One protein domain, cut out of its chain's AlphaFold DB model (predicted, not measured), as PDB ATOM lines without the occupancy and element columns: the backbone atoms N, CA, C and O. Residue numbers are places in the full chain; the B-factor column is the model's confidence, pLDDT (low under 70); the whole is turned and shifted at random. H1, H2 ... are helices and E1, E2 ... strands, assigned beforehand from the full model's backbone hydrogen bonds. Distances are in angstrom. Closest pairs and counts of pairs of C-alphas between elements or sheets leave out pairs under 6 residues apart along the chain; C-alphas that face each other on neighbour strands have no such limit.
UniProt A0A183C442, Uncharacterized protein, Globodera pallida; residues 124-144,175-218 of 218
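This is residues 124 to 144 and 175 to 218 of the 218 residues of an uncharacterized protein of Globodera pallida (UniProt A0A183C442). A small sheet of two parallel strands, E1 and E2, has the short helix H2 packed near E2, with H1 side by side with H2. H3 lies away from the other helices toward one end, where residues 213 to 218 stick out as a tail. The printed part has 65 residues, with three named helices and two named strands in the order H1, E1, H2, E2, H3; its class is mixed, helices and strands. It is only just loose, close to compact, with a radius of gyration of the C-alphas of 13.1 A, and elongated, spanning 42 by 25 by 21 A.

Strand E1 is residues 177 to 181, 12.8 A long, and begins at C-alpha 177 (-34.134, -59.984, -26.928). Strand E2 is residues 199 to 203, 13.0 A. Helix H2 is residues 187 to 193, 9.8 A. Helix H1, residues 128 to 138, is 15.2 A and begins at C-alpha 128 (-26.170, -43.327, -28.104). Helix H3, residues 209 to 214, is 8.6 A and ends at C-alpha 214 (-15.724, -41.488, -8.349).

E1 and E2 are parallel at 21 degrees, with N 179 and O 200 2.8 A apart, within hydrogen-bond range. E1, H2 and E2 form a strand-helix-strand unit, two parallel neighbour strands with a helix between them in the chain; its crossover is right-handed. The closest C-alphas of H2 and E2, Leu 193 and Cys 201, are 7.0 A apart. H1 and H2 touch, closest at the C-alphas of Val 130 and Leu 193, 6.3 A, at a shallow tilt of 14 degrees, the same way. H3 is apart from H1, H2 and E1. Every O i to N i+4 pair is within hydrogen-bond range in H1 and H2, and 1 of 2 in H3.

The two C-alphas farthest apart, of Leu 175 and Pro 218, are 44.0 A apart. Residues 145 to 174 are not printed, and C-alphas 144 and 175 are 19.5 A apart across the cut. The links E1 to H2, H2 to E2 and E2 to H3 are tight. The model's pLDDT is under 70 at residues 124 to 126, 143 to 144 and 218.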
ATOM      1  N   ARG A 124     -33.948 -34.460 -22.616       48.22
ATOM      2  CA  ARG A 124     -33.307 -33.914 -23.818       48.22
ATOM      3  C   ARG A 124     -32.189 -34.838 -24.330       48.22
ATOM      4  O   ARG A 124     -31.141 -34.913 -23.695       48.22
ATOM      5  N   GLY A 125     -32.404 -35.438 -25.503       56.31
ATOM      6  CA  GLY A 125     -31.429 -36.250 -26.236       56.31
ATOM      7  C   GLY A 125     -31.440 -37.733 -25.846       56.31
ATOM      8  O   GLY A 125     -31.201 -38.086 -24.695       56.31
ATOM      9  N   THR A 126     -31.679 -38.606 -26.825       63.59
ATOM     10  CA  THR A 126     -31.575 -40.065 -26.668       63.59
ATOM     11  C   THR A 126     -30.108 -40.471 -26.490       63.59
ATOM     12  O   THR A 126     -29.231 -39.962 -27.188       63.59
ATOM     13  N   SER A 127     -29.823 -41.386 -25.555       76.44
ATOM     14  CA  SER A 127     -28.463 -41.920 -25.375       76.44
ATOM     15  C   SER A 127     -28.027 -42.695 -26.618       76.44
ATOM     16  O   SER A 127     -28.818 -43.446 -27.194       76.44
ATOM     17  N   LEU A 128     -26.750 -42.566 -26.995       76.56
ATOM     18  CA  LEU A 128     -26.170 -43.327 -28.104       76.56
ATOM     19  C   LEU A 128     -26.382 -44.833 -27.914       76.56
ATOM     20  O   LEU A 128     -26.711 -45.521 -28.870       76.56
ATOM     21  N   LEU A 129     -26.243 -45.336 -26.683       82.50
ATOM     22  CA  LEU A 129     -26.417 -46.753 -26.372       82.50
ATOM     23  C   LEU A 129     -27.819 -47.252 -26.738       82.50
ATOM     24  O   LEU A 129     -27.959 -48.276 -27.399       82.50
ATOM     25  N   VAL A 130     -28.849 -46.504 -26.336       82.44
ATOM     26  CA  VAL A 130     -30.249 -46.832 -26.644       82.44
ATOM     27  C   VAL A 130     -30.456 -46.847 -28.149       82.44
ATOM     28  O   VAL A 130     -31.048 -47.778 -28.678       82.44
ATOM     29  N   ARG A 131     -29.889 -45.863 -28.850       78.50
ATOM     30  CA  ARG A 131     -30.025 -45.768 -30.300       78.50
ATOM     31  C   ARG A 131     -29.320 -46.901 -31.047       78.50
ATOM     32  O   ARG A 131     -29.850 -47.389 -32.037       78.50
ATOM     33  N   LEU A 132     -28.152 -47.329 -30.569       79.69
ATOM     34  CA  LEU A 132     -27.437 -48.488 -31.107       79.69
ATOM     35  C   LEU A 132     -28.248 -49.776 -30.921       79.69
ATOM     36  O   LEU A 132     -28.295 -50.599 -31.828       79.69
ATOM     37  N   ILE A 133     -28.915 -49.929 -29.774       82.50
ATOM     38  CA  ILE A 133     -29.801 -51.070 -29.511       82.50
ATOM     39  C   ILE A 133     -31.039 -51.009 -30.415       82.50
ATOM     40  O   ILE A 133     -31.383 -52.018 -31.017       82.50
ATOM     41  N   GLU A 134     -31.673 -49.846 -30.578       80.88
ATOM     42  CA  GLU A 134     -32.796 -49.663 -31.513       80.88
ATOM     43  C   GLU A 134     -32.423 -50.042 -32.954       80.88
ATOM     44  O   GLU A 134     -33.154 -50.786 -33.606       80.88
ATOM     45  N   GLU A 135     -31.280 -49.558 -33.447       78.56
ATOM     46  CA  GLU A 135     -30.770 -49.860 -34.791       78.56
ATOM     47  C   GLU A 135     -30.421 -51.353 -34.929       78.56
ATOM     48  O   GLU A 135     -30.759 -51.984 -35.932       78.56
ATOM     49  N   GLY A 136     -29.823 -51.952 -33.894       77.44
ATOM     50  CA  GLY A 136     -29.555 -53.390 -33.827       77.44
ATOM     51  C   GLY A 136     -30.832 -54.230 -33.880       77.44
ATOM     52  O   GLY A 136     -30.893 -55.207 -34.619       77.44
ATOM     53  N   LEU A 137     -31.888 -53.825 -33.174       78.38
ATOM     54  CA  LEU A 137     -33.188 -54.504 -33.213       78.38
ATOM     55  C   LEU A 137     -33.860 -54.380 -34.587       78.38
ATOM     56  O   LEU A 137     -34.421 -55.354 -35.078       78.38
ATOM     57  N   GLN A 138     -33.777 -53.212 -35.231       79.12
ATOM     58  CA  GLN A 138     -34.332 -53.000 -36.577       79.12
ATOM     59  C   GLN A 138     -33.612 -53.829 -37.645       79.12
ATOM     60  O   GLN A 138     -34.246 -54.356 -38.556       79.12
ATOM     61  N   THR A 139     -32.292 -53.960 -37.524       78.62
ATOM     62  CA  THR A 139     -31.440 -54.668 -38.494       78.62
ATOM     63  C   THR A 139     -31.215 -56.139 -38.140       78.62
ATOM     64  O   THR A 139     -30.480 -56.827 -38.846       78.62
ATOM     65  N   ASN A 140     -31.811 -56.642 -37.049       76.81
ATOM     66  CA  ASN A 140     -31.468 -57.938 -36.446       76.81
ATOM     67  C   ASN A 140     -29.948 -58.131 -36.282       76.81
ATOM     68  O   ASN A 140     -29.418 -59.214 -36.519       76.81
ATOM     69  N   TRP A 141     -29.247 -57.060 -35.908       73.44
ATOM     70  CA  TRP A 141     -27.798 -57.003 -35.708       73.44
ATOM     71  C   TRP A 141     -26.953 -57.317 -36.952       73.44
ATOM     72  O   TRP A 141     -25.736 -57.433 -36.838       73.44
ATOM     73  N   ALA A 142     -27.555 -57.399 -38.144       70.81
ATOM     74  CA  ALA A 142     -26.850 -57.750 -39.378       70.81
ATOM     75  C   ALA A 142     -25.780 -56.718 -39.778       70.81
ATOM     76  O   ALA A 142     -24.768 -57.071 -40.379       70.81
ATOM     77  N   GLU A 143     -25.991 -55.447 -39.429       66.44
ATOM     78  CA  GLU A 143     -25.072 -54.347 -39.746       66.44
ATOM     79  C   GLU A 143     -23.991 -54.127 -38.675       66.44
ATOM     80  O   GLU A 143     -23.043 -53.367 -38.889       66.44
ATOM     81  N   PHE A 144     -24.100 -54.789 -37.517       65.19
ATOM     82  CA  PHE A 144     -23.098 -54.695 -36.461       65.19
ATOM     83  C   PHE A 144     -21.936 -55.643 -36.751       65.19
ATOM     84  O   PHE A 144     -21.944 -56.821 -36.395       65.19
ATOM     85  N   LEU A 175     -40.424 -63.448 -29.418       72.50
ATOM     86  CA  LEU A 175     -38.974 -63.535 -29.287       72.50
ATOM     87  C   LEU A 175     -38.518 -62.371 -28.409       72.50
ATOM     88  O   LEU A 175     -38.609 -61.215 -28.817       72.50
ATOM     89  N   VAL A 176     -38.035 -62.683 -27.209       81.12
ATOM     90  CA  VAL A 176     -37.493 -61.686 -26.285       81.12
ATOM     91  C   VAL A 176     -35.999 -61.541 -26.540       81.12
ATOM     92  O   VAL A 176     -35.247 -62.513 -26.469       81.12
ATOM     93  N   THR A 177     -35.556 -60.317 -26.813       82.62
ATOM     94  CA  THR A 177     -34.134 -59.984 -26.928       82.62
ATOM     95  C   THR A 177     -33.594 -59.611 -25.556       82.62
ATOM     96  O   THR A 177     -34.058 -58.653 -24.939       82.62
ATOM     97  N   MET A 178     -32.592 -60.342 -25.072       86.94
ATOM     98  CA  MET A 178     -31.885 -59.986 -23.842       86.94
ATOM     99  C   MET A 178     -30.652 -59.142 -24.172       86.94
ATOM    100  O   MET A 178     -29.782 -59.573 -24.926       86.94
ATOM    101  N   VAL A 179     -30.554 -57.949 -23.586       86.88
ATOM    102  CA  VAL A 179     -29.402 -57.050 -23.735       86.88
ATOM    103  C   VAL A 179     -28.673 -56.947 -22.403       86.88
ATOM    104  O   VAL A 179     -29.224 -56.418 -21.438       86.88
ATOM    105  N   PHE A 180     -27.425 -57.417 -22.350       90.06
ATOM    106  CA  PHE A 180     -26.573 -57.296 -21.166       90.06
ATOM    107  C   PHE A 180     -25.515 -56.202 -21.352       90.06
ATOM    108  O   PHE A 180     -24.564 -56.359 -22.115       90.06
ATOM    109  N   VAL A 181     -25.666 -55.085 -20.637       89.62
ATOM    110  CA  VAL A 181     -24.736 -53.951 -20.690       89.62
ATOM    111  C   VAL A 181     -23.643 -54.107 -19.636       89.62
ATOM    112  O   VAL A 181     -23.881 -53.945 -18.432       89.62
ATOM    113  N   VAL A 182     -22.426 -54.378 -20.101       89.00
ATOM    114  CA  VAL A 182     -21.214 -54.448 -19.275       89.00
ATOM    115  C   VAL A 182     -20.669 -53.038 -19.030       89.00
ATOM    116  O   VAL A 182     -20.510 -52.263 -19.967       89.00
ATOM    117  N   GLY A 183     -20.365 -52.703 -17.775       85.31
ATOM    118  CA  GLY A 183     -19.828 -51.390 -17.379       85.31
ATOM    119  C   GLY A 183     -20.867 -50.441 -16.777       85.31
ATOM    120  O   GLY A 183     -20.501 -49.469 -16.120       85.31
ATOM    121  N   GLY A 184     -22.149 -50.784 -16.902       91.12
ATOM    122  CA  GLY A 184     -23.245 -50.150 -16.182       91.12
ATOM    123  C   GLY A 184     -24.231 -49.375 -17.057       91.12
ATOM    124  O   GLY A 184     -23.892 -48.923 -18.146       91.12
ATOM    125  N   LEU A 185     -25.450 -49.193 -16.544       91.56
ATOM    126  CA  LEU A 185     -26.507 -48.383 -17.159       91.56
ATOM    127  C   LEU A 185     -26.944 -47.230 -16.269       91.56
ATOM    128  O   LEU A 185     -27.061 -47.370 -15.047       91.56
ATOM    129  N   THR A 186     -27.272 -46.099 -16.888       91.00
ATOM    130  CA  THR A 186     -27.944 -45.002 -16.190       91.00
ATOM    131  C   THR A 186     -29.447 -45.247 -16.071       91.00
ATOM    132  O   THR A 186     -30.060 -45.922 -16.896       91.00
ATOM    133  N   ARG A 187     -30.088 -44.645 -15.057       88.25
ATOM    134  CA  ARG A 187     -31.557 -44.715 -14.902       88.25
ATOM    135  C   ARG A 187     -32.303 -44.147 -16.110       88.25
ATOM    136  O   ARG A 187     -33.357 -44.664 -16.462       88.25
ATOM    137  N   SER A 188     -31.759 -43.106 -16.742       84.31
ATOM    138  CA  SER A 188     -32.313 -42.538 -17.973       84.31
ATOM    139  C   SER A 188     -32.274 -43.537 -19.126       84.31
ATOM    140  O   SER A 188     -33.266 -43.678 -19.829       84.31
ATOM    141  N   GLU A 189     -31.166 -44.260 -19.298       85.69
ATOM    142  CA  GLU A 189     -31.046 -45.284 -20.341       85.69
ATOM    143  C   GLU A 189     -31.951 -46.473 -20.061       85.69
ATOM    144  O   GLU A 189     -32.688 -46.880 -20.947       85.69
ATOM    145  N   MET A 190     -31.975 -46.966 -18.821       87.69
ATOM    146  CA  MET A 190     -32.885 -48.036 -18.413       87.69
ATOM    147  C   MET A 190     -34.349 -47.657 -18.680       87.69
ATOM    148  O   MET A 190     -35.108 -48.447 -19.227       87.69
ATOM    149  N   SER A 191     -34.744 -46.422 -18.353       83.88
ATOM    150  CA  SER A 191     -36.103 -45.935 -18.613       83.88
ATOM    151  C   SER A 191     -36.446 -45.873 -20.100       83.88
ATOM    152  O   SER A 191     -37.610 -46.058 -20.434       83.88
ATOM    153  N   MET A 192     -35.479 -45.574 -20.971       82.56
ATOM    154  CA  MET A 192     -35.689 -45.564 -22.421       82.56
ATOM    155  C   MET A 192     -35.719 -46.989 -22.989       82.56
ATOM    156  O   MET A 192     -36.593 -47.305 -23.784       82.56
ATOM    157  N   LEU A 193     -34.827 -47.876 -22.535       84.75
ATOM    158  CA  LEU A 193     -34.797 -49.277 -22.968       84.75
ATOM    159  C   LEU A 193     -36.062 -50.036 -22.564       84.75
ATOM    160  O   LEU A 193     -36.553 -50.840 -23.344       84.75
ATOM    161  N   ASN A 194     -36.634 -49.729 -21.399       84.12
ATOM    162  CA  ASN A 194     -37.901 -50.311 -20.949       84.12
ATOM    163  C   ASN A 194     -39.108 -49.924 -21.823       84.12
ATOM    164  O   ASN A 194     -40.174 -50.511 -21.668       84.12
ATOM    165  N   GLN A 195     -38.974 -48.928 -22.703       83.75
ATOM    166  CA  GLN A 195     -40.017 -48.566 -23.667       83.75
ATOM    167  C   GLN A 195     -39.914 -49.375 -24.967       83.75
ATOM    168  O   GLN A 195     -40.831 -49.318 -25.785       83.75
ATOM    169  N   LEU A 196     -38.821 -50.120 -25.174       82.19
ATOM    170  CA  LEU A 196     -38.647 -50.957 -26.355       82.19
ATOM    171  C   LEU A 196     -39.439 -52.267 -26.202       82.19
ATOM    172  O   LEU A 196     -39.359 -52.915 -25.155       82.19
ATOM    173  N   PRO A 197     -40.195 -52.689 -27.231       81.12
ATOM    174  CA  PRO A 197     -40.970 -53.921 -27.169       81.12
ATOM    175  C   PRO A 197     -40.042 -55.139 -27.158       81.12
ATOM    176  O   PRO A 197     -39.092 -55.205 -27.934       81.12
ATOM    177  N   ASN A 198     -40.350 -56.129 -26.316       83.69
ATOM    178  CA  ASN A 198     -39.669 -57.431 -26.283       83.69
ATOM    179  C   ASN A 198     -38.165 -57.365 -25.994       83.69
ATOM    180  O   ASN A 198     -37.399 -58.215 -26.452       83.69
ATOM    181  N   VAL A 199     -37.741 -56.373 -25.208       85.50
ATOM    182  CA  VAL A 199     -36.353 -56.208 -24.777       85.50
ATOM    183  C   VAL A 199     -36.259 -56.368 -23.266       85.50
ATOM    184  O   VAL A 199     -36.837 -55.595 -22.507       85.50
ATOM    185  N   LEU A 200     -35.481 -57.353 -22.823       88.62
ATOM    186  CA  LEU A 200     -35.079 -57.488 -21.428       88.62
ATOM    187  C   LEU A 200     -33.673 -56.921 -21.262       88.62
ATOM    188  O   LEU A 200     -32.704 -57.471 -21.785       88.62
ATOM    189  N   CYS A 201     -33.548 -55.829 -20.515       88.31
ATOM    190  CA  CYS A 201     -32.255 -55.220 -20.253       88.31
ATOM    191  C   CYS A 201     -31.682 -55.661 -18.902       88.31
ATOM    192  O   CYS A 201     -32.362 -55.654 -17.878       88.31
ATOM    193  N   CYS A 202     -30.406 -56.025 -18.894       90.06
ATOM    194  CA  CYS A 202     -29.634 -56.361 -17.707       90.06
ATOM    195  C   CYS A 202     -28.303 -55.608 -17.740       90.06
ATOM    196  O   CYS A 202     -27.794 -55.253 -18.802       90.06
ATOM    197  N   THR A 203     -27.720 -55.337 -16.577       93.62
ATOM    198  CA  THR A 203     -26.447 -54.617 -16.501       93.62
ATOM    199  C   THR A 203     -25.618 -55.076 -15.317       93.62
ATOM    200  O   THR A 203     -26.161 -55.533 -14.314       93.62
ATOM    201  N   SER A 204     -24.299 -54.914 -15.416       93.12
ATOM    202  CA  SER A 204     -23.383 -55.193 -14.310       93.12
ATOM    203  C   SER A 204     -23.528 -54.213 -13.140       93.12
ATOM    204  O   SER A 204     -23.199 -54.569 -12.013       93.12
ATOM    205  N   ALA A 205     -23.971 -52.973 -13.385       92.88
ATOM    206  CA  ALA A 205     -24.117 -51.955 -12.345       92.88
ATOM    207  C   ALA A 205     -25.097 -50.844 -12.747       92.88
ATOM    208  O   ALA A 205     -25.186 -50.462 -13.910       92.88
ATOM    209  N   LEU A 206     -25.784 -50.250 -11.772       92.75
ATOM    210  CA  LEU A 206     -26.549 -49.026 -11.999       92.75
ATOM    211  C   LEU A 206     -25.658 -47.809 -11.732       92.75
ATOM    212  O   LEU A 206     -25.258 -47.562 -10.593       92.75
ATOM    213  N   ILE A 207     -25.349 -47.046 -12.779       93.50
ATOM    214  CA  ILE A 207     -24.359 -45.967 -12.731       93.50
ATOM    215  C   ILE A 207     -24.990 -44.587 -12.923       93.50
ATOM    216  O   ILE A 207     -26.101 -44.412 -13.423       93.50
ATOM    217  N   ASN A 208     -24.252 -43.565 -12.507       90.12
ATOM    218  CA  ASN A 208     -24.511 -42.174 -12.845       90.12
ATOM    219  C   ASN A 208     -23.158 -41.484 -13.084       90.12
ATOM    220  O   ASN A 208     -22.115 -42.027 -12.724       90.12
ATOM    221  N   GLY A 209     -23.153 -40.280 -13.660       85.62
ATOM    222  CA  GLY A 209     -21.892 -39.605 -13.993       85.62
ATOM    223  C   GLY A 209     -20.998 -39.259 -12.792       85.62
ATOM    224  O   GLY A 209     -19.806 -39.057 -12.986       85.62
ATOM    225  N   LYS A 210     -21.547 -39.187 -11.571       88.94
ATOM    226  CA  LYS A 210     -20.775 -38.962 -10.340       88.94
ATOM    227  C   LYS A 210     -20.131 -40.266  -9.865       88.94
ATOM    228  O   LYS A 210     -18.915 -40.362  -9.868       88.94
ATOM    229  N   ASN A 211     -20.941 -41.289  -9.592       90.56
ATOM    230  CA  ASN A 211     -20.496 -42.613  -9.149       90.56
ATOM    231  C   ASN A 211     -19.509 -43.242 -10.143       90.56
ATOM    232  O   ASN A 211     -18.561 -43.906  -9.737       90.56
ATOM    233  N   PHE A 212     -19.719 -43.016 -11.444       90.62
ATOM    234  CA  PHE A 212     -18.815 -43.492 -12.482       90.62
ATOM    235  C   PHE A 212     -17.426 -42.856 -12.361       90.62
ATOM    236  O   PHE A 212     -16.441 -43.581 -12.294       90.62
ATOM    237  N   LEU A 213     -17.324 -41.524 -12.277       89.44
ATOM    238  CA  LEU A 213     -16.022 -40.868 -12.128       89.44
ATOM    239  C   LEU A 213     -15.384 -41.123 -10.761       89.44
ATOM    240  O   LEU A 213     -14.166 -41.288 -10.693       89.44
ATOM    241  N   ASP A 214     -16.190 -41.190  -9.704       90.06
ATOM    242  CA  ASP A 214     -15.724 -41.488  -8.349       90.06
ATOM    243  C   ASP A 214     -15.082 -42.881  -8.271       90.06
ATOM    244  O   ASP A 214     -14.132 -43.058  -7.518       90.06
ATOM    245  N   SER A 215     -15.493 -43.842  -9.111       89.06
ATOM    246  CA  SER A 215     -14.839 -45.162  -9.190       89.06
ATOM    247  C   SER A 215     -13.361 -45.104  -9.619       89.06
ATOM    248  O   SER A 215     -12.590 -46.018  -9.331       89.06
ATOM    249  N   PHE A 216     -12.936 -44.011 -10.267       86.44
ATOM    250  CA  PHE A 216     -11.539 -43.774 -10.640       86.44
ATOM    251  C   PHE A 216     -10.763 -42.997  -9.570       86.44
ATOM    252  O   PHE A 216      -9.534 -42.915  -9.657       86.44
ATOM    253  N   ASN A 217     -11.432 -42.428  -8.567       85.38
ATOM    254  CA  ASN A 217     -10.758 -41.734  -7.478       85.38
ATOM    255  C   ASN A 217      -9.985 -42.768  -6.624       85.38
ATOM    256  O   ASN A 217     -10.564 -43.791  -6.261       85.38
ATOM    257  N   PRO A 218      -8.667 -42.598  -6.400       69.44
ATOM    258  CA  PRO A 218      -7.879 -43.484  -5.539       69.44
ATOM    259  C   PRO A 218      -8.276 -43.431  -4.061       69.44
ATOM    260  O   PRO A 218      -8.785 -42.381  -3.607       69.44
TER     261      PRO A 218